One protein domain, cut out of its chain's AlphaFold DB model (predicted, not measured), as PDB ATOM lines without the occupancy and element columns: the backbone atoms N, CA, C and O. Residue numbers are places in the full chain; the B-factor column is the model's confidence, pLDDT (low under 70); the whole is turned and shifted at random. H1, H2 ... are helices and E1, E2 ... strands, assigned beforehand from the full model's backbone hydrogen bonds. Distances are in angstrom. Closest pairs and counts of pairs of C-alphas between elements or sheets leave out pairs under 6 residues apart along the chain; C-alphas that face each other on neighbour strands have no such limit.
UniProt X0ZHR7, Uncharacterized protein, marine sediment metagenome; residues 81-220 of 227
ATOM      1  N   ASP A  81     -25.304 -25.268 -16.937       94.00
ATOM      2  CA  ASP A  81     -26.314 -24.708 -16.050       94.00
ATOM      3  C   ASP A  81     -27.504 -25.670 -15.916       94.00
ATOM      4  O   ASP A  81     -27.768 -26.504 -16.786       94.00
ATOM      5  N   TYR A  82     -28.203 -25.593 -14.785       94.31
ATOM      6  CA  TYR A  82     -29.433 -26.346 -14.532       94.31
ATOM      7  C   TYR A  82     -30.280 -25.653 -13.459       94.31
ATOM      8  O   TYR A  82     -29.849 -24.690 -12.834       94.31
ATOM      9  N   THR A  83     -31.510 -26.115 -13.231       95.50
ATOM     10  CA  THR A  83     -32.427 -25.523 -12.242       95.50
ATOM     11  C   THR A  83     -32.743 -26.520 -11.134       95.50
ATOM     12  O   THR A  83     -33.090 -27.670 -11.411       95.50
ATOM     13  N   LEU A  84     -32.684 -26.071  -9.879       96.69
ATOM     14  CA  LEU A  84     -33.299 -26.782  -8.760       96.69
ATOM     15  C   LEU A  84     -34.785 -26.423  -8.735       96.69
ATOM     16  O   LEU A  84     -35.156 -25.322  -8.325       96.69
ATOM     17  N   ALA A  85     -35.632 -27.327  -9.227       97.19
ATOM     18  CA  ALA A  85     -37.058 -27.050  -9.314       97.19
ATOM     19  C   ALA A  85     -37.722 -27.182  -7.940       97.19
ATOM     20  O   ALA A  85     -37.433 -28.107  -7.181       97.19
ATOM     21  N   ALA A  86     -38.643 -26.286  -7.626       96.56
ATOM     22  CA  ALA A  86     -39.511 -26.399  -6.463       96.56
ATOM     23  C   ALA A  86     -40.869 -27.003  -6.866       96.56
ATOM     24  O   ALA A  86     -41.164 -27.204  -8.049       96.56
ATOM     25  N   ARG A  87     -41.727 -27.295  -5.878       94.56
ATOM     26  CA  ARG A  87     -43.113 -27.720  -6.149       94.56
ATOM     27  C   ARG A  87     -43.911 -26.606  -6.833       94.56
ATOM     28  O   ARG A  87     -44.796 -26.907  -7.626       94.56
ATOM     29  N   GLN A  88     -43.596 -25.350  -6.520       93.38
ATOM     30  CA  GLN A  88     -44.148 -24.164  -7.176       93.38
ATOM     31  C   GLN A  88     -43.081 -23.521  -8.056       93.38
ATOM     32  O   GLN A  88     -41.949 -23.338  -7.612       93.38
ATOM     33  N   ILE A  89     -43.433 -23.173  -9.293       93.25
ATOM     34  CA  ILE A  89     -42.474 -22.675 -10.292       93.25
ATOM     35  C   ILE A  89     -41.841 -21.338  -9.895       93.25
ATOM     36  O   ILE A  89     -40.702 -21.058 -10.249       93.25
ATOM     37  N   GLU A  90     -42.546 -20.534  -9.103       94.44
ATOM     38  CA  GLU A  90     -42.078 -19.244  -8.599       94.44
ATOM     39  C   GLU A  90     -40.919 -19.379  -7.595       94.44
ATOM     40  O   GLU A  90     -40.273 -18.390  -7.263       94.44
ATOM     41  N   GLN A  91     -40.662 -20.594  -7.101       95.94
ATOM     42  CA  GLN A  91     -39.612 -20.905  -6.130       95.94
ATOM     43  C   GLN A  91     -38.429 -21.671  -6.742       95.94
ATOM     44  O   GLN A  91     -37.585 -22.186  -6.009       95.94
ATOM     45  N   ASP A  92     -38.371 -21.776  -8.066       96.50
ATOM     46  CA  ASP A  92     -37.245 -22.395  -8.754       96.50
ATOM     47  C   ASP A  92     -35.950 -21.616  -8.579       96.50
ATOM     48  O   ASP A  92     -35.934 -20.383  -8.582       96.50
ATOM     49  N   LEU A  93     -34.845 -22.357  -8.500       96.81
ATOM     50  CA  LEU A  93     -33.517 -21.795  -8.283       96.81
ATOM     51  C   LEU A  93     -32.613 -22.102  -9.490       96.81
ATOM     52  O   LEU A  93     -32.115 -23.228  -9.605       96.81
ATOM     53  N   PRO A  94     -32.409 -21.154 -10.422       95.50
ATOM     54  CA  PRO A  94     -31.433 -21.303 -11.499       95.50
ATOM     55  C   PRO A  94     -29.994 -21.373 -10.965       95.50
ATOM     56  O   PRO A  94     -29.512 -20.447 -10.325       95.50
ATOM     57  N   LEU A  95     -29.280 -22.455 -11.270       94.94
ATOM     58  CA  LEU A  95     -27.846 -22.601 -11.030       94.94
ATOM     59  C   LEU A  95     -27.096 -22.257 -12.317       94.94
ATOM     60  O   LEU A  95     -26.711 -23.130 -13.090       94.94
ATOM     61  N   ASP A  96     -26.942 -20.954 -12.545       93.12
ATOM     62  CA  ASP A  96     -26.476 -20.348 -13.801       93.12
ATOM     63  C   ASP A  96     -25.111 -19.647 -13.683       93.12
ATOM     64  O   ASP A  96     -24.684 -18.918 -14.578       93.12
ATOM     65  N   GLY A  97     -24.431 -19.820 -12.547       90.06
ATOM     66  CA  GLY A  97     -23.156 -19.167 -12.247       90.06
ATOM     67  C   GLY A  97     -23.264 -17.695 -11.826       90.06
ATOM     68  O   GLY A  97     -22.247 -17.107 -11.457       90.06
ATOM     69  N   ASN A  98     -24.461 -17.101 -11.830       90.94
ATOM     70  CA  ASN A  98     -24.705 -15.745 -11.335       90.94
ATOM     71  C   ASN A  98     -25.446 -15.740  -9.991       90.94
ATOM     72  O   ASN A  98     -25.170 -14.884  -9.148       90.94
ATOM     73  N   HIS A  99     -26.376 -16.676  -9.786       93.69
ATOM     74  CA  HIS A  99     -27.176 -16.756  -8.567       93.69
ATOM     75  C   HIS A  99     -26.547 -17.656  -7.496       93.69
ATOM     76  O   HIS A  99     -26.046 -18.746  -7.770       93.69
ATOM     77  N   VAL A 100     -26.634 -17.211  -6.243       94.06
ATOM     78  CA  VAL A 100     -26.277 -17.971  -5.041       94.06
ATOM     79  C   VAL A 100     -27.487 -18.020  -4.117       94.06
ATOM     80  O   VAL A 100     -28.102 -16.992  -3.813       94.06
ATOM     81  N   TYR A 101     -27.799 -19.223  -3.642       95.25
ATOM     82  CA  TYR A 101     -28.920 -19.502  -2.751       95.25
ATOM     83  C   TYR A 101     -28.418 -20.099  -1.446       95.25
ATOM     84  O   TYR A 101     -27.486 -20.902  -1.442       95.25
ATOM     85  N   LEU A 102     -29.061 -19.731  -0.340       95.88
ATOM     86  CA  LEU A 102     -28.799 -20.351   0.953       95.88
ATOM     87  C   LEU A 102     -29.761 -21.520   1.153       95.88
ATOM     88  O   LEU A 102     -30.959 -21.395   0.898       95.88
ATOM     89  N   GLY A 103     -29.237 -22.647   1.613       95.50
ATOM     90  CA  GLY A 103     -30.029 -23.775   2.088       95.50
ATOM     91  C   GLY A 103     -29.921 -23.911   3.600       95.50
ATOM     92  O   GLY A 103     -29.080 -23.275   4.237       95.50
ATOM     93  N   THR A 104     -30.757 -24.764   4.182       95.31
ATOM     94  CA  THR A 104     -30.421 -25.359   5.483       95.31
ATOM     95  C   THR A 104     -29.162 -26.223   5.349       95.31
ATOM     96  O   THR A 104     -28.874 -26.716   4.264       95.31
ATOM     97  N   ASP A 105     -28.412 -26.395   6.438       87.75
ATOM     98  CA  ASP A 105     -27.289 -27.343   6.518       87.75
ATOM     99  C   ASP A 105     -27.740 -28.639   7.202       87.75
ATOM    100  O   ASP A 105     -28.712 -28.608   7.958       87.75
ATOM    101  N   GLY A 106     -27.087 -29.758   6.888       82.06
ATOM    102  CA  GLY A 106     -27.666 -31.097   6.954       82.06
ATOM    103  C   GLY A 106     -27.197 -32.058   8.052       82.06
ATOM    104  O   GLY A 106     -26.133 -31.924   8.647       82.06
ATOM    105  N   CYS A 107     -28.002 -33.113   8.231       82.44
ATOM    106  CA  CYS A 107     -27.651 -34.419   8.807       82.44
ATOM    107  C   CYS A 107     -27.175 -34.476  10.269       82.44
ATOM    108  O   CYS A 107     -26.623 -35.493  10.703       82.44
ATOM    109  N   GLY A 108     -27.472 -33.458  11.080       93.19
ATOM    110  CA  GLY A 108     -27.255 -33.534  12.529       93.19
ATOM    111  C   GLY A 108     -28.040 -34.686  13.177       93.19
ATOM    112  O   GLY A 108     -29.202 -34.912  12.857       93.19
ATOM    113  N   VAL A 109     -27.433 -35.431  14.106       96.50
ATOM    114  CA  VAL A 109     -28.109 -36.530  14.845       96.50
ATOM    115  C   VAL A 109     -28.578 -36.122  16.247       96.50
ATOM    116  O   VAL A 109     -29.208 -36.904  16.965       96.50
ATOM    117  N   GLU A 110     -28.253 -34.895  16.643       96.94
ATOM    118  CA  GLU A 110     -28.608 -34.280  17.915       96.94
ATOM    119  C   GLU A 110     -29.065 -32.836  17.685       96.94
ATOM    120  O   GLU A 110     -28.625 -32.174  16.746       96.94
ATOM    121  N   VAL A 111     -29.913 -32.341  18.580       96.69
ATOM    122  CA  VAL A 111     -30.365 -30.947  18.638       96.69
ATOM    123  C   VAL A 111     -30.222 -30.412  20.055       96.69
ATOM    124  O   VAL A 111     -30.237 -31.172  21.028       96.69
ATOM    125  N   ILE A 112     -30.106 -29.091  20.173       96.75
ATOM    126  CA  ILE A 112     -30.294 -28.388  21.441       96.75
ATOM    127  C   ILE A 112     -31.772 -28.015  21.523       96.75
ATOM    128  O   ILE A 112     -32.270 -27.249  20.702       96.75
ATOM    129  N   ASP A 113     -32.477 -28.576  22.500       93.81
ATOM    130  CA  ASP A 113     -33.884 -28.277  22.735       93.81
ATOM    131  C   ASP A 113     -34.062 -26.813  23.166       93.81
ATOM    132  O   ASP A 113     -33.459 -26.369  24.144       93.81
ATOM    133  N   LEU A 114     -34.898 -26.058  22.446       91.50
ATOM    134  CA  LEU A 114     -35.039 -24.608  22.638       91.50
ATOM    135  C   LEU A 114     -35.601 -24.218  24.012       91.50
ATOM    136  O   LEU A 114     -35.327 -23.119  24.489       91.50
ATOM    137  N   ASN A 115     -36.381 -25.097  24.647       93.62
ATOM    138  CA  ASN A 115     -37.027 -24.801  25.925       93.62
ATOM    139  C   ASN A 115     -36.113 -25.131  27.108       93.62
ATOM    140  O   ASN A 115     -35.989 -24.351  28.047       93.62
ATOM    141  N   SER A 116     -35.490 -26.309  27.075       96.19
ATOM    142  CA  SER A 116     -34.659 -26.818  28.170       96.19
ATOM    143  C   SER A 116     -33.179 -26.455  28.043       96.19
ATOM    144  O   SER A 116     -32.446 -26.559  29.024       96.19
ATOM    145  N   GLY A 117     -32.713 -26.084  26.846       96.56
ATOM    146  CA  GLY A 117     -31.294 -25.897  26.529       96.56
ATOM    147  C   GLY A 117     -30.480 -27.197  26.533       96.56
ATOM    148  O   GLY A 117     -29.253 -27.158  26.438       96.56
ATOM    149  N   SER A 118     -31.133 -28.353  26.669       97.12
ATOM    150  CA  SER A 118     -30.461 -29.650  26.757       97.12
ATOM    151  C   SER A 118     -30.179 -30.235  25.372       97.12
ATOM    152  O   SER A 118     -30.981 -30.096  24.447       97.12
ATOM    153  N   ARG A 119     -29.035 -30.915  25.220       97.94
ATOM    154  CA  ARG A 119     -28.732 -31.686  24.008       97.94
ATOM    155  C   ARG A 119     -29.457 -33.028  24.058       97.94
ATOM    156  O   ARG A 119     -29.349 -33.750  25.049       97.94
ATOM    157  N   ARG A 120     -30.152 -33.381  22.979       97.62
ATOM    158  CA  ARG A 120     -30.844 -34.668  22.818       97.62
ATOM    159  C   ARG A 120     -30.717 -35.178  21.388       97.62
ATOM    160  O   ARG A 120     -30.421 -34.403  20.485       97.62
ATOM    161  N   ARG A 121     -31.000 -36.467  21.171       97.94
ATOM    162  CA  ARG A 121     -31.162 -37.004  19.811       97.94
ATOM    163  C   ARG A 121     -32.304 -36.276  19.097       97.94
ATOM    164  O   ARG A 121     -33.329 -35.975  19.718       97.94
ATOM    165  N   SER A 122     -32.101 -36.000  17.816       97.44
ATOM    166  CA  SER A 122     -33.118 -35.404  16.951       97.44
ATOM    167  C   SER A 122     -34.235 -36.398  16.633       97.44
ATOM    168  O   SER A 122     -34.016 -37.607  16.612       97.44
ATOM    169  N   CYS A 123     -35.433 -35.907  16.360       97.62
ATOM    170  CA  CYS A 123     -36.577 -36.698  15.919       97.62
ATOM    171  C   CYS A 123     -37.218 -36.082  14.670       97.62
ATOM    172  O   CYS A 123     -36.844 -34.989  14.242       97.62
ATOM    173  N   LEU A 124     -38.201 -36.764  14.079       98.06
ATOM    174  CA  LEU A 124     -38.907 -36.253  12.901       98.06
ATOM    175  C   LEU A 124     -39.563 -34.885  13.156       98.06
ATOM    176  O   LEU A 124     -39.617 -34.051  12.255       98.06
ATOM    177  N   GLN A 125     -40.017 -34.621  14.386       98.00
ATOM    178  CA  GLN A 125     -40.597 -33.322  14.735       98.00
ATOM    179  C   GLN A 125     -39.581 -32.180  14.591       98.00
ATOM    180  O   GLN A 125     -39.949 -31.106  14.124       98.00
ATOM    181  N   ASP A 126     -38.299 -32.421  14.890       97.44
ATOM    182  CA  ASP A 126     -37.251 -31.415  14.679       97.44
ATOM    183  C   ASP A 126     -37.081 -31.098  13.183       97.44
ATOM    184  O   ASP A 126     -36.915 -29.938  12.811       97.44
ATOM    185  N   VAL A 127     -37.193 -32.108  12.308       97.75
ATOM    186  CA  VAL A 127     -37.180 -31.924  10.843       97.75
ATOM    187  C   VAL A 127     -38.348 -31.042  10.401       97.75
ATOM    188  O   VAL A 127     -38.153 -30.103   9.631       97.75
ATOM    189  N   VAL A 128     -39.552 -31.316  10.913       98.25
ATOM    190  CA  VAL A 128     -40.768 -30.538  10.626       98.25
ATOM    191  C   VAL A 128     -40.623 -29.087  11.080       98.25
ATOM    192  O   VAL A 128     -40.936 -28.167  10.322       98.25
ATOM    193  N   ASP A 129     -40.147 -28.863  12.303       97.31
ATOM    194  CA  ASP A 129     -40.039 -27.522  12.871       97.31
ATOM    195  C   ASP A 129     -38.984 -26.687  12.136       97.31
ATOM    196  O   ASP A 129     -39.251 -25.538  11.772       97.31
ATOM    197  N   ILE A 130     -37.832 -27.281  11.807       96.88
ATOM    198  CA  ILE A 130     -36.809 -26.626  10.981       96.88
ATOM    199  C   ILE A 130     -37.355 -26.333   9.580       96.88
ATOM    200  O   ILE A 130     -37.151 -25.229   9.070       96.88
ATOM    201  N   ALA A 131     -38.089 -27.269   8.965       97.38
ATOM    202  CA  ALA A 131     -38.688 -27.063   7.648       97.38
ATOM    203  C   ALA A 131     -39.662 -25.876   7.641       97.38
ATOM    204  O   ALA A 131     -39.619 -25.059   6.727       97.38
ATOM    205  N   ARG A 132     -40.487 -25.715   8.680       97.56
ATOM    206  CA  ARG A 132     -41.415 -24.578   8.801       97.56
ATOM    207  C   ARG A 132     -40.694 -23.241   8.935       97.56
ATOM    208  O   ARG A 132     -41.085 -22.270   8.290       97.56
ATOM    209  N   VAL A 133     -39.644 -23.188   9.755       96.25
ATOM    210  CA  VAL A 133     -38.832 -21.971   9.916       96.25
ATOM    211  C   VAL A 133     -38.159 -21.613   8.592       96.25
ATOM    212  O   VAL A 133     -38.275 -20.482   8.123       96.25
ATOM    213  N   ALA A 134     -37.510 -22.586   7.953       96.50
ATOM    214  CA  ALA A 134     -36.859 -22.386   6.667       96.50
ATOM    215  C   ALA A 134     -37.856 -22.031   5.550       96.50
ATOM    216  O   ALA A 134     -37.526 -21.207   4.703       96.50
ATOM    217  N   ASP A 135     -39.084 -22.562   5.551       96.75
ATOM    218  CA  ASP A 135     -40.135 -22.190   4.593       96.75
ATOM    219  C   ASP A 135     -40.568 -20.725   4.747       96.75
ATOM    220  O   ASP A 135     -40.719 -20.013   3.749       96.75
ATOM    221  N   TYR A 136     -40.722 -20.262   5.991       95.94
ATOM    222  CA  TYR A 136     -41.115 -18.888   6.306       95.94
ATOM    223  C   TYR A 136     -40.038 -17.864   5.918       95.94
ATOM    224  O   TYR A 136     -40.358 -16.767   5.454       95.94
ATOM    225  N   THR A 137     -38.762 -18.221   6.058       95.06
ATOM    226  CA  THR A 137     -37.635 -17.325   5.777       95.06
ATOM    227  C   THR A 137     -37.374 -17.199   4.271       95.06
ATOM    228  O   THR A 137     -37.112 -18.182   3.579       95.06
ATOM    229  N   SER A 138     -37.426 -15.969   3.744       95.88
ATOM    230  CA  SER A 138     -37.172 -15.667   2.322       95.88
ATOM    231  C   SER A 138     -35.725 -15.902   1.888       95.88
ATOM    232  O   SER A 138     -35.450 -16.132   0.719       95.88
ATOM    233  N   GLU A 139     -34.798 -15.833   2.832       95.62
ATOM    234  CA  GLU A 139     -33.363 -15.965   2.628       95.62
ATOM    235  C   GLU A 139     -32.948 -17.423   2.400       95.62
ATOM    236  O   GLU A 139     -31.899 -17.660   1.813       95.62
ATOM    237  N   ILE A 140     -33.764 -18.394   2.830       97.00
ATOM    238  CA  ILE A 140     -33.521 -19.821   2.604       97.00
ATOM    239  C   ILE A 140     -34.257 -20.246   1.332       97.00
ATOM    240  O   ILE A 140     -35.485 -20.217   1.285       97.00
ATOM    241  N   GLY A 141     -33.521 -20.629   0.292       96.62
ATOM    242  CA  GLY A 141     -34.074 -21.008  -1.009       96.62
ATOM    243  C   GLY A 141     -34.471 -22.475  -1.125       96.62
ATOM    244  O   GLY A 141     -35.453 -22.794  -1.786       96.62
ATOM    245  N   PHE A 142     -33.754 -23.376  -0.459       96.94
ATOM    246  CA  PHE A 142     -34.022 -24.813  -0.522       96.94
ATOM    247  C   PHE A 142     -33.760 -25.485   0.823       96.94
ATOM    248  O   PHE A 142     -33.113 -24.920   1.706       96.94
ATOM    249  N   HIS A 143     -34.264 -26.705   0.973       97.19
ATOM    250  CA  HIS A 143     -33.997 -27.525   2.142       97.19
ATOM    251  C   HIS A 143     -32.898 -28.527   1.840       97.19
ATOM    252  O   HIS A 143     -33.058 -29.366   0.959       97.19
ATOM    253  N   TRP A 144     -31.839 -28.505   2.635       95.06
ATOM    254  CA  TRP A 144     -31.126 -29.727   2.974       95.06
ATOM    255  C   TRP A 144     -31.803 -30.369   4.184       95.06
ATOM    256  O   TRP A 144     -32.219 -29.653   5.100       95.06
ATOM    257  N   VAL A 145     -31.919 -31.696   4.228       94.62
ATOM    258  CA  VAL A 145     -32.429 -32.384   5.428       94.62
ATOM    259  C   VAL A 145     -31.547 -32.054   6.637       94.62
ATOM    260  O   VAL A 145     -30.445 -32.579   6.759       94.62
ATOM    261  N   ALA A 146     -32.031 -31.171   7.516       94.56
ATOM    262  CA  ALA A 146     -31.180 -30.486   8.487       94.56
ATOM    263  C   ALA A 146     -30.699 -31.369   9.641       94.56
ATOM    264  O   ALA A 146     -29.564 -31.285  10.106       94.56
ATOM    265  N   VAL A 147     -31.585 -32.244  10.099       96.00
ATOM    266  CA  VAL A 147     -31.301 -33.230  11.133       96.00
ATOM    267  C   VAL A 147     -31.898 -34.557  10.726       96.00
ATOM    268  O   VAL A 147     -32.873 -34.616   9.980       96.00
ATOM    269  N   SER A 148     -31.309 -35.631  11.227       96.31
ATOM    270  CA  SER A 148     -31.769 -36.970  10.942       96.31
ATOM    271  C   SER A 148     -32.851 -37.386  11.942       96.31
ATOM    272  O   SER A 148     -32.660 -37.253  13.151       96.31
ATOM    273  N   ALA A 149     -33.973 -37.924  11.471       96.88
ATOM    274  CA  ALA A 149     -35.091 -38.388  12.294       96.88
ATOM    275  C   ALA A 149     -34.726 -39.683  13.049       96.88
ATOM    276  O   ALA A 149     -35.013 -40.798  12.606       96.88
ATOM    277  N   GLN A 150     -34.023 -39.562  14.182       97.56
ATOM    278  CA  GLN A 150     -33.442 -40.710  14.892       97.56
ATOM    279  C   GLN A 150     -34.477 -41.662  15.508       97.56
ATOM    280  O   GLN A 150     -34.118 -42.767  15.921       97.56
ATOM    281  N   ASP A 151     -35.733 -41.234  15.585       98.06
ATOM    282  CA  ASP A 151     -36.907 -41.991  16.011       98.06
ATOM    283  C   ASP A 151     -37.495 -42.889  14.906       98.06
ATOM    284  O   ASP A 151     -38.384 -43.691  15.192       98.06
ATOM    285  N   TYR A 152     -36.967 -42.825  13.677       97.44
ATOM    286  CA  TYR A 152     -37.357 -43.690  12.558       97.44
ATOM    287  C   TYR A 152     -36.282 -44.736  12.182       97.44
ATOM    288  O   TYR A 152     -35.075 -44.487  12.352       97.44
ATOM    289  N   PRO A 153     -36.698 -45.907  11.636       96.50
ATOM    290  CA  PRO A 153     -35.787 -46.953  11.164       96.50
ATOM    291  C   PRO A 153     -34.796 -46.426  10.126       96.50
ATOM    292  O   PRO A 153     -35.176 -45.669   9.235       96.50
ATOM    293  N   ALA A 154     -33.530 -46.838  10.221       93.38
ATOM    294  CA  ALA A 154     -32.460 -46.318   9.371       93.38
ATOM    295  C   ALA A 154     -32.716 -46.564   7.873       93.38
ATOM    296  O   ALA A 154     -32.341 -45.744   7.049       93.38
ATOM    297  N   GLU A 155     -33.394 -47.660   7.531       92.50
ATOM    298  CA  GLU A 155     -33.617 -48.144   6.166       92.50
ATOM    299  C   GLU A 155     -34.759 -47.447   5.408       92.50
ATOM    300  O   GLU A 155     -35.031 -47.794   4.251       92.50
ATOM    301  N   SER A 156     -35.488 -46.554   6.081       95.50
ATOM    302  CA  SER A 156     -36.523 -45.699   5.488       95.50
ATOM    303  C   SER A 156     -36.443 -44.252   5.969       95.50
ATOM    304  O   SER A 156     -37.280 -43.435   5.586       95.50
ATOM    305  N   ARG A 157     -35.458 -43.922   6.812       96.00
ATOM    306  CA  ARG A 157     -35.386 -42.637   7.508       96.00
ATOM    307  C   ARG A 157     -35.369 -41.458   6.544       96.00
ATOM    308  O   ARG A 157     -36.191 -40.558   6.691       96.00
ATOM    309  N   GLY A 158     -34.515 -41.523   5.521       95.56
ATOM    310  CA  GLY A 158     -34.406 -40.478   4.502       95.56
ATOM    311  C   GLY A 158     -35.731 -40.205   3.790       95.56
ATOM    312  O   GLY A 158     -36.052 -39.060   3.491       95.56
ATOM    313  N   LEU A 159     -36.560 -41.234   3.584       97.62
ATOM    314  CA  LEU A 159     -37.877 -41.084   2.957       97.62
ATOM    315  C   LEU A 159     -38.872 -40.354   3.868       97.62
ATOM    316  O   LEU A 159     -39.633 -39.517   3.388       97.62
ATOM    317  N   HIS A 160     -38.858 -40.639   5.174       98.06
ATOM    318  CA  HIS A 160     -39.692 -39.921   6.144       98.06
ATOM    319  C   HIS A 160     -39.274 -38.456   6.274       98.06
ATOM    320  O   HIS A 160     -40.133 -37.582   6.331       98.06
ATOM    321  N   GLU A 161     -37.968 -38.189   6.268       97.94
ATOM    322  CA  GLU A 161     -37.410 -36.836   6.301       97.94
ATOM    323  C   GLU A 161     -37.825 -36.028   5.058       97.94
ATOM    324  O   GLU A 161     -38.335 -34.916   5.189       97.94
ATOM    325  N   ILE A 162     -37.685 -36.608   3.858       97.44
ATOM    326  CA  ILE A 162     -38.131 -35.994   2.596       97.44
ATOM    327  C   ILE A 162     -39.635 -35.682   2.642       97.44
ATOM    328  O   ILE A 162     -40.046 -34.566   2.316       97.44
ATOM    329  N   LEU A 163     -40.458 -36.654   3.058       97.88
ATOM    330  CA  LEU A 163     -41.908 -36.476   3.152       97.88
ATOM    331  C   LEU A 163     -42.266 -35.336   4.110       97.88
ATOM    332  O   LEU A 163     -43.023 -34.442   3.737       97.88
ATOM    333  N   ALA A 164     -41.679 -35.331   5.309       98.19
ATOM    334  CA  ALA A 164     -41.939 -34.317   6.325       98.19
ATOM    335  C   ALA A 164     -41.625 -32.900   5.825       98.19
ATOM    336  O   ALA A 164     -42.386 -31.969   6.093       98.19
ATOM    337  N   ILE A 165     -40.544 -32.722   5.061       97.75
ATOM    338  CA  ILE A 165     -40.212 -31.417   4.482       97.75
ATOM    339  C   ILE A 165     -41.225 -31.032   3.394       97.75
ATOM    340  O   ILE A 165     -41.741 -29.920   3.438       97.75
ATOM    341  N   TRP A 166     -41.584 -31.921   2.459       97.25
ATOM    342  CA  TRP A 166     -42.565 -31.601   1.404       97.25
ATOM    343  C   TRP A 166     -43.991 -31.363   1.921       97.25
ATOM    344  O   TRP A 166     -44.778 -30.655   1.281       97.25
ATOM    345  N   GLU A 167     -44.345 -31.916   3.078       97.56
ATOM    346  CA  GLU A 167     -45.605 -31.603   3.760       97.56
ATOM    347  C   GLU A 167     -45.602 -30.200   4.391       97.56
ATOM    348  O   GLU A 167     -46.666 -29.611   4.576       97.56
ATOM    349  N   ASN A 168     -44.424 -29.635   4.679       97.94
ATOM    350  CA  ASN A 168     -44.275 -28.360   5.387       97.94
ATOM    351  C   ASN A 168     -43.642 -27.234   4.546       97.94
ATOM    352  O   ASN A 168     -43.667 -26.082   4.973       97.94
ATOM    353  N   SER A 169     -43.133 -27.530   3.348       97.25
ATOM    354  CA  SER A 169     -42.610 -26.551   2.395       97.25
ATOM    355  C   SER A 169     -42.891 -26.946   0.944       97.25
ATOM    356  O   SER A 169     -43.095 -28.110   0.604       97.25
ATOM    357  N   THR A 170     -42.915 -25.945   0.067       96.31
ATOM    358  CA  THR A 170     -42.943 -26.102  -1.394       96.31
ATOM    359  C   THR A 170     -41.573 -25.973  -2.054       96.31
ATOM    360  O   THR A 170     -41.480 -26.215  -3.257       96.31
ATOM    361  N   LYS A 171     -40.528 -25.596  -1.308       97.25
ATOM    362  CA  LYS A 171     -39.175 -25.364  -1.832       97.25
ATOM    363  C   LYS A 171     -38.505 -26.674  -2.274       97.25
ATOM    364  O   LYS A 171     -38.946 -27.766  -1.911       97.25
ATOM    365  N   HIS A 172     -37.436 -26.564  -3.062       97.62
ATOM    366  CA  HIS A 172     -36.635 -27.717  -3.485       97.62
ATOM    367  C   HIS A 172     -36.065 -28.479  -2.275       97.62
ATOM    368  O   HIS A 172     -35.690 -27.859  -1.276       97.62
ATOM    369  N   ILE A 173     -35.967 -29.809  -2.378       96.75
ATOM    370  CA  ILE A 173     -35.307 -30.654  -1.374       96.75
ATOM    371  C   ILE A 173     -34.016 -31.231  -1.942       96.75
ATOM    372  O   ILE A 173     -33.994 -31.804  -3.029       96.75
ATOM    373  N   GLN A 174     -32.963 -31.153  -1.141       95.62
ATOM    374  CA  GLN A 174     -31.703 -31.846  -1.322       95.62
ATOM    375  C   GLN A 174     -31.432 -32.753  -0.116       95.62
ATOM    376  O   GLN A 174     -31.750 -32.420   1.027       95.62
ATOM    377  N   THR A 175     -30.861 -33.931  -0.359       92.88
ATOM    378  CA  THR A 175     -30.499 -34.869   0.711       92.88
ATOM    379  C   THR A 175     -29.273 -35.692   0.341       92.88
ATOM    380  O   THR A 175     -29.037 -35.968  -0.830       92.88
ATOM    381  N   GLU A 176     -28.517 -36.126   1.342       89.38
ATOM    382  CA  GLU A 176     -27.486 -37.166   1.206       89.38
ATOM    383  C   GLU A 176     -27.933 -38.504   1.826       89.38
ATOM    384  O   GLU A 176     -27.249 -39.515   1.705       89.38
ATOM    385  N   SER A 177     -29.119 -38.544   2.446       88.06
ATOM    386  CA  SER A 177     -29.577 -39.654   3.294       88.06
ATOM    387  C   SER A 177     -30.290 -40.782   2.539       88.06
ATOM    388  O   SER A 177     -31.158 -41.455   3.091       88.06
ATOM    389  N   ILE A 178     -29.947 -40.986   1.264       90.75
ATOM    390  CA  ILE A 178     -30.494 -42.047   0.411       90.75
ATOM    391  C   ILE A 178     -29.357 -42.996   0.032       90.75
ATOM    392  O   ILE A 178     -28.556 -42.703  -0.855       90.75
ATOM    393  N   TYR A 179     -29.302 -44.149   0.703       85.44
ATOM    394  CA  TYR A 179     -28.139 -45.049   0.664       85.44
ATOM    395  C   TYR A 179     -28.399 -46.392  -0.020       85.44
ATOM    396  O   TYR A 179     -27.494 -47.219  -0.161       85.44
ATOM    397  N   SER A 180     -29.637 -46.650  -0.443       88.12
ATOM    398  CA  SER A 180     -30.007 -47.896  -1.103       88.12
ATOM    399  C   SER A 180     -30.788 -47.660  -2.387       88.12
ATOM    400  O   SER A 180     -31.549 -46.706  -2.523       88.12
ATOM    401  N   THR A 181     -30.672 -48.596  -3.333       88.50
ATOM    402  CA  THR A 181     -31.475 -48.588  -4.567       88.50
ATOM    403  C   THR A 181     -32.978 -48.602  -4.268       88.50
ATOM    404  O   THR A 181     -33.766 -48.045  -5.025       88.50
ATOM    405  N   ARG A 182     -33.395 -49.244  -3.166       91.44
ATOM    406  CA  ARG A 182     -34.801 -49.277  -2.745       91.44
ATOM    407  C   ARG A 182     -35.277 -47.885  -2.336       91.44
ATOM    408  O   ARG A 182     -36.340 -47.469  -2.784       91.44
ATOM    409  N   GLU A 183     -34.492 -47.185  -1.523       93.31
ATOM    410  CA  GLU A 183     -34.803 -45.815  -1.113       93.31
ATOM    411  C   GLU A 183     -34.743 -44.848  -2.294       93.31
ATOM    412  O   GLU A 183     -35.676 -44.076  -2.460       93.31
ATOM    413  N   ALA A 184     -33.740 -44.939  -3.174       93.00
ATOM    414  CA  ALA A 184     -33.685 -44.103  -4.377       93.00
ATOM    415  C   ALA A 184     -34.929 -44.265  -5.250       93.00
ATOM    416  O   ALA A 184     -35.532 -43.270  -5.644       93.00
ATOM    417  N   ARG A 185     -35.365 -45.505  -5.501       94.12
ATOM    418  CA  ARG A 185     -36.602 -45.754  -6.250       94.12
ATOM    419  C   ARG A 185     -37.811 -45.141  -5.554       94.12
ATOM    420  O   ARG A 185     -38.587 -44.461  -6.206       94.12
ATOM    421  N   ALA A 186     -37.950 -45.334  -4.243       96.56
ATOM    422  CA  ALA A 186     -39.056 -44.753  -3.488       96.56
ATOM    423  C   ALA A 186     -39.038 -43.214  -3.517       96.56
ATOM    424  O   ALA A 186     -40.075 -42.601  -3.745       96.56
ATOM    425  N   ALA A 187     -37.870 -42.587  -3.362       96.44
ATOM    426  CA  ALA A 187     -37.713 -41.138  -3.429       96.44
ATOM    427  C   ALA A 187     -38.055 -40.585  -4.826       96.44
ATOM    428  O   ALA A 187     -38.712 -39.550  -4.936       96.44
ATOM    429  N   VAL A 188     -37.676 -41.301  -5.894       96.12
ATOM    430  CA  VAL A 188     -38.076 -40.969  -7.269       96.12
ATOM    431  C   VAL A 188     -39.589 -41.089  -7.443       96.12
ATOM    432  O   VAL A 188     -40.188 -40.172  -7.991       96.12
ATOM    433  N   GLU A 189     -40.232 -42.148  -6.943       97.38
ATOM    434  CA  GLU A 189     -41.699 -42.285  -6.992       97.38
ATOM    435  C   GLU A 189     -42.416 -41.149  -6.244       97.38
ATOM    436  O   GLU A 189     -43.397 -40.596  -6.742       97.38
ATOM    437  N   MET A 190     -41.896 -40.727  -5.086       97.38
ATOM    438  CA  MET A 190     -42.423 -39.558  -4.370       97.38
ATOM    439  C   MET A 190     -42.280 -38.276  -5.206       97.38
ATOM    440  O   MET A 190     -43.227 -37.498  -5.316       97.38
ATOM    441  N   ALA A 191     -41.126 -38.072  -5.847       97.12
ATOM    442  CA  ALA A 191     -40.899 -36.926  -6.723       97.12
ATOM    443  C   ALA A 191     -41.788 -36.963  -7.983       97.12
ATOM    444  O   ALA A 191     -42.275 -35.921  -8.418       97.12
ATOM    445  N   LEU A 192     -42.056 -38.149  -8.546       97.19
ATOM    446  CA  LEU A 192     -42.980 -38.345  -9.672       97.19
ATOM    447  C   LEU A 192     -44.408 -37.940  -9.302       97.19
ATOM    448  O   LEU A 192     -45.069 -37.262 -10.091       97.19
ATOM    449  N   ALA A 193     -44.863 -38.314  -8.103       96.25
ATOM    450  CA  ALA A 193     -46.181 -37.940  -7.598       96.25
ATOM    451  C   ALA A 193     -46.342 -36.415  -7.461       96.25
ATOM    452  O   ALA A 193     -47.431 -35.894  -7.686       96.25
ATOM    453  N   ILE A 194     -45.259 -35.697  -7.141       95.19
ATOM    454  CA  ILE A 194     -45.244 -34.230  -7.057       95.19
ATOM    455  C   ILE A 194     -45.179 -33.586  -8.447       95.19
ATOM    456  O   ILE A 194     -45.928 -32.653  -8.724       95.19
ATOM    457  N   ALA A 195     -44.292 -34.069  -9.319       94.12
ATOM    458  CA  ALA A 195     -44.071 -33.487 -10.642       94.12
ATOM    459  C   ALA A 195     -45.213 -33.778 -11.636       94.12
ATOM    460  O   ALA A 195     -45.337 -33.089 -12.647       94.12
ATOM    461  N   GLY A 196     -46.039 -34.792 -11.367       93.75
ATOM    462  CA  GLY A 196     -47.158 -35.184 -12.227       93.75
ATOM    463  C   GLY A 196     -46.771 -36.113 -13.380       93.75
ATOM    464  O   GLY A 196     -47.546 -36.264 -14.321       93.75
ATOM    465  N   GLY A 197     -45.594 -36.742 -13.317       94.94
ATOM    466  CA  GLY A 197     -45.140 -37.685 -14.337       94.94
ATOM    467  C   GLY A 197     -43.629 -37.698 -14.544       94.94
ATOM    468  O   GLY A 197     -42.884 -36.858 -14.035       94.94
ATOM    469  N   LYS A 198     -43.166 -38.687 -15.314       96.19
ATOM    470  CA  LYS A 198     -41.739 -38.914 -15.580       96.19
ATOM    471  C   LYS A 198     -41.149 -37.820 -16.453       96.19
ATOM    472  O   LYS A 198     -40.047 -37.349 -16.185       96.19
ATOM    473  N   GLU A 199     -41.868 -37.420 -17.490       96.56
ATOM    474  CA  GLU A 199     -41.461 -36.367 -18.411       96.56
ATOM    475  C   GLU A 199     -41.343 -35.028 -17.674       96.56
ATOM    476  O   GLU A 199     -40.327 -34.349 -17.808       96.56
ATOM    477  N   GLN A 200     -42.326 -34.699 -16.828       95.31
ATOM    478  CA  GLN A 200     -42.317 -33.483 -16.012       95.31
ATOM    479  C   GLN A 200     -41.164 -33.498 -15.008       95.31
ATOM    480  O   GLN A 200     -40.434 -32.516 -14.918       95.31
ATOM    481  N   LEU A 201     -40.933 -34.622 -14.318       95.88
ATOM    482  CA  LEU A 201     -39.824 -34.733 -13.368       95.88
ATOM    483  C   LEU A 201     -38.457 -34.577 -14.049       95.88
ATOM    484  O   LEU A 201     -37.563 -33.951 -13.488       95.88
ATOM    485  N   ARG A 202     -38.282 -35.110 -15.268       94.06
ATOM    486  CA  ARG A 202     -37.033 -34.940 -16.032       94.06
ATOM    487  C   ARG A 202     -36.778 -33.496 -16.445       94.06
ATOM    488  O   ARG A 202     -35.621 -33.106 -16.541       94.06
ATOM    489  N   GLN A 203     -37.833 -32.735 -16.722       93.81
ATOM    490  CA  GLN A 203     -37.722 -31.315 -17.059       93.81
ATOM    491  C   GLN A 203     -37.532 -30.445 -15.813       93.81
ATOM    492  O   GLN A 203     -36.863 -29.419 -15.880       93.81
ATOM    493  N   ARG A 204     -38.139 -30.839 -14.687       95.06
ATOM    494  CA  ARG A 204     -38.210 -30.063 -13.444       95.06
ATOM    495  C   ARG A 204     -37.981 -30.968 -12.225       95.06
ATOM    496  O   ARG A 204     -38.941 -31.339 -11.545       95.06
ATOM    497  N   PRO A 205     -36.729 -31.356 -11.938       95.62
ATOM    498  CA  PRO A 205     -36.425 -32.238 -10.818       95.62
ATOM    499  C   PRO A 205     -36.638 -31.521  -9.477       95.62
ATOM    500  O   PRO A 205     -35.898 -30.604  -9.123       95.62
ATOM    501  N   VAL A 206     -37.642 -31.966  -8.714       96.94
ATOM    502  CA  VAL A 206     -38.001 -31.395  -7.395       96.94
ATOM    503  C   VAL A 206     -37.170 -31.930  -6.222       96.94
ATOM    504  O   VAL A 206     -37.323 -31.482  -5.085       96.94
ATOM    505  N   LEU A 207     -36.306 -32.903  -6.507       96.88
ATOM    506  CA  LEU A 207     -35.418 -33.568  -5.565       96.88
ATOM    507  C   LEU A 207     -34.022 -33.651  -6.179       96.88
ATOM    508  O   LEU A 207     -33.875 -34.092  -7.320       96.88
ATOM    509  N   SER A 208     -33.005 -33.299  -5.402       95.00
ATOM    510  CA  SER A 208     -31.609 -33.605  -5.709       95.00
ATOM    511  C   SER A 208     -30.998 -34.474  -4.614       95.00
ATOM    512  O   SER A 208     -31.390 -34.418  -3.448       95.00
ATOM    513  N   ILE A 209     -30.044 -35.318  -5.002       92.00
ATOM    514  CA  ILE A 209     -29.318 -36.179  -4.072       92.00
ATOM    515  C   ILE A 209     -27.844 -35.802  -4.145       92.00
ATOM    516  O   ILE A 209     -27.240 -35.878  -5.215       92.00
ATOM    517  N   MET A 210     -27.275 -35.402  -3.011       89.38
ATOM    518  CA  MET A 210     -25.846 -35.147  -2.888       89.38
ATOM    519  C   MET A 210     -25.109 -36.465  -2.642       89.38
ATOM    520  O   MET A 210     -25.579 -37.320  -1.894       89.38
ATOM    521  N   GLN A 211     -23.969 -36.646  -3.310       88.00
ATOM    522  CA  GLN A 211     -23.123 -37.827  -3.167       88.00
ATOM    523  C   GLN A 211     -21.692 -37.399  -2.856       88.00
ATOM    524  O   GLN A 211     -21.009 -36.815  -3.698       88.00
ATOM    525  N   CYS A 212     -21.244 -37.711  -1.641       89.06
ATOM    526  CA  CYS A 212     -19.872 -37.478  -1.219       89.06
ATOM    527  C   CYS A 212     -18.925 -38.537  -1.788       89.06
ATOM    528  O   CYS A 212     -19.236 -39.730  -1.829       89.06
ATOM    529  N   THR A 213     -17.713 -38.105  -2.129       92.38
ATOM    530  CA  THR A 213     -16.584 -39.020  -2.299       92.38
ATOM    531  C   THR A 213     -16.006 -39.394  -0.933       92.38
ATOM    532  O   THR A 213     -16.190 -38.695   0.063       92.38
ATOM    533  N   THR A 214     -15.297 -40.517  -0.864       93.06
ATOM    534  CA  THR A 214     -14.523 -40.898   0.321       93.06
ATOM    535  C   THR A 214     -13.067 -40.517   0.101       93.06
ATOM    536  O   THR A 214     -12.350 -41.141  -0.681       93.06
ATOM    537  N   SER A 215     -12.618 -39.477   0.795       93.38
ATOM    538  CA  SER A 215     -11.221 -39.060   0.732       93.38
ATOM    539  C   SER A 215     -10.306 -40.036   1.489       93.38
ATOM    540  O   SER A 215     -10.646 -40.433   2.606       93.38
ATOM    541  N   PRO A 216      -9.117 -40.367   0.947       95.06
ATOM    542  CA  PRO A 216      -8.599 -39.986  -0.373       95.06
ATOM    543  C   PRO A 216      -9.026 -40.946  -1.507       95.06
ATOM    544  O   PRO A 216      -9.018 -42.161  -1.330       95.06
ATOM    545  N   LEU A 217      -9.301 -40.383  -2.698       96.50
ATOM    546  CA  LEU A 217      -9.448 -41.080  -3.995       96.50
ATOM    547  C   LEU A 217     -10.339 -42.336  -3.983       96.50
ATOM    548  O   LEU A 217     -10.025 -43.337  -4.630       96.50
ATOM    549  N   ALA A 218     -11.466 -42.303  -3.279       96.31
ATOM    550  CA  ALA A 218     -12.401 -43.415  -3.248       96.31
ATOM    551  C   ALA A 218     -13.857 -42.953  -3.323       96.31
ATOM    552  O   ALA A 218     -14.198 -41.792  -3.099       96.31
ATOM    553  N   GLN A 219     -14.723 -43.903  -3.630       94.50
ATOM    554  CA  GLN A 219     -16.166 -43.788  -3.514       94.50
ATOM    555  C   GLN A 219     -16.670 -44.760  -2.450       94.50
ATOM    556  O   GLN A 219     -16.081 -45.828  -2.247       94.50
ATOM    557  N   ASP A 220     -17.779 -44.414  -1.805       87.62
ATOM    558  CA  ASP A 220     -18.501 -45.361  -0.964       87.62
ATOM    559  C   ASP A 220     -19.231 -46.416  -1.824       87.62
ATOM    560  O   ASP A 220     -19.583 -46.201  -2.983       87.62
TER     561      ASP A 220
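Overview. This is residues 81 to 220 of the 227 residues of an uncharacterized protein of marine sediment metagenome (UniProt X0ZHR7). A small parallel sheet of three short strands, E5, E6 and E7, has a row of three helices, H1, H2 and H3, packed over one face. Two small hairpins lie far from each other: E3 and E4 at one end of the longest axis, E1 and E2 towards the other end, where the short helix H4 also lies; the unnamed residues 96 to 109 run between the hairpins, with residues 102 to 103 paired beside E5, and residues 213 to 218 near the end of the printed part stick out free. The printed part has 140 residues, with four named helices and seven named strands in the order E1, E2, E3, E4, H1, E5, H2, E6, H3, H4, E7. The sheet's order is E5, E6, E7, all parallel, each hairpin is an antiparallel pair, and the class is mixed, helices and strands. The whole is compact, with a radius of gyration of the C-alphas of 15.4 A and spans of 46, 36 and 33 A.

Arrangement. E1, residues 82 to 84, and E2, residues 93 to 95, form an antiparallel hairpin, with N 84 and O 93 2.9 A apart, within hydrogen-bond range. E3, residues 110 to 112, and E4, residues 119 to 121, form the other hairpin, with N 111 and O 120 2.9 A apart. E2 and E3 are apart. H1, residues 124 to 136, is on the sheet of E5, residues 140 to 144, E6, residues 172 to 175, and E7, residues 207 to 209; its closest C-alphas to E5 are Ala 134 and Ile 140, 5.9 A. Residues 102 to 103 pair, parallel, with residues 140 to 142 of E5. E5 and E6 are parallel at 32 degrees, with N 174 and O 143 2.8 A apart. H2, residues 157 to 168, touches H1, closest at the C-alphas of Ala 131 and Ile 165, 5.6 A; they run the same way at a tilt of 38 degrees, only just steep. H2 is on the sheet at a height of 9.7 A, over E6, and runs along the strands, at 17 degrees to E6 on the local plane. Leu 84 of E1 and His 172 of E6 have their C-alphas 6.3 A apart, the closest of these two strands. H3, residues 181 to 195, touches H2 with residues 183 to 187 alone, closest at the C-alphas of Leu 159 and Ala 187, 6.4 A; they run the same way at a shallow tilt of 13 degrees. H1, H2 and H3 are on one face of the sheet, making two layers, a sheet and helices on one face of it. H4, residues 198 to 203, is not on the sheet; it and H3 touch only at the corner by their link, closest at the C-alphas of Ala 195 and Leu 201, 5.2 A, and stand about perpendicular at 79 degrees. E6 and E7 are parallel at 24 degrees, with N 208 and O 173 3.0 A apart. E5, H2, E6 and E6, H3, H4, E7 are strand-helix-strand units, two parallel neighbour strands joined through helices, each with a right-handed crossover. In H1, H2, H3 and H4 every O i to N i+4 pair is within hydrogen-bond range.

Along the chain. E1 begins at C-alpha 82, at (-29.433, -26.346, -14.532). H1 is 18.7 A from first to last C-alpha, H2 17.0 A, and H3, the longest helix with 15 residues, 20.6 A. H3 begins at C-alpha 181, at (-31.475, -48.588, -4.567). E5, the longest strand with 5 residues, measures 10.2 A, and E6 10.3 A. E7 ends at C-alpha 209, at (-29.318, -36.179, -4.072).

Size, cuts and confidence. The two C-alphas farthest apart are those of Ser 116 and Glu 199, 48.0 A. The printed part runs from 81 to 220 and has no cut. The links E2 to E3, 14 residues, and E5 to H2, 12 residues, are long. The mean pLDDT of the printed part is 95.0, and no printed residue is under 70.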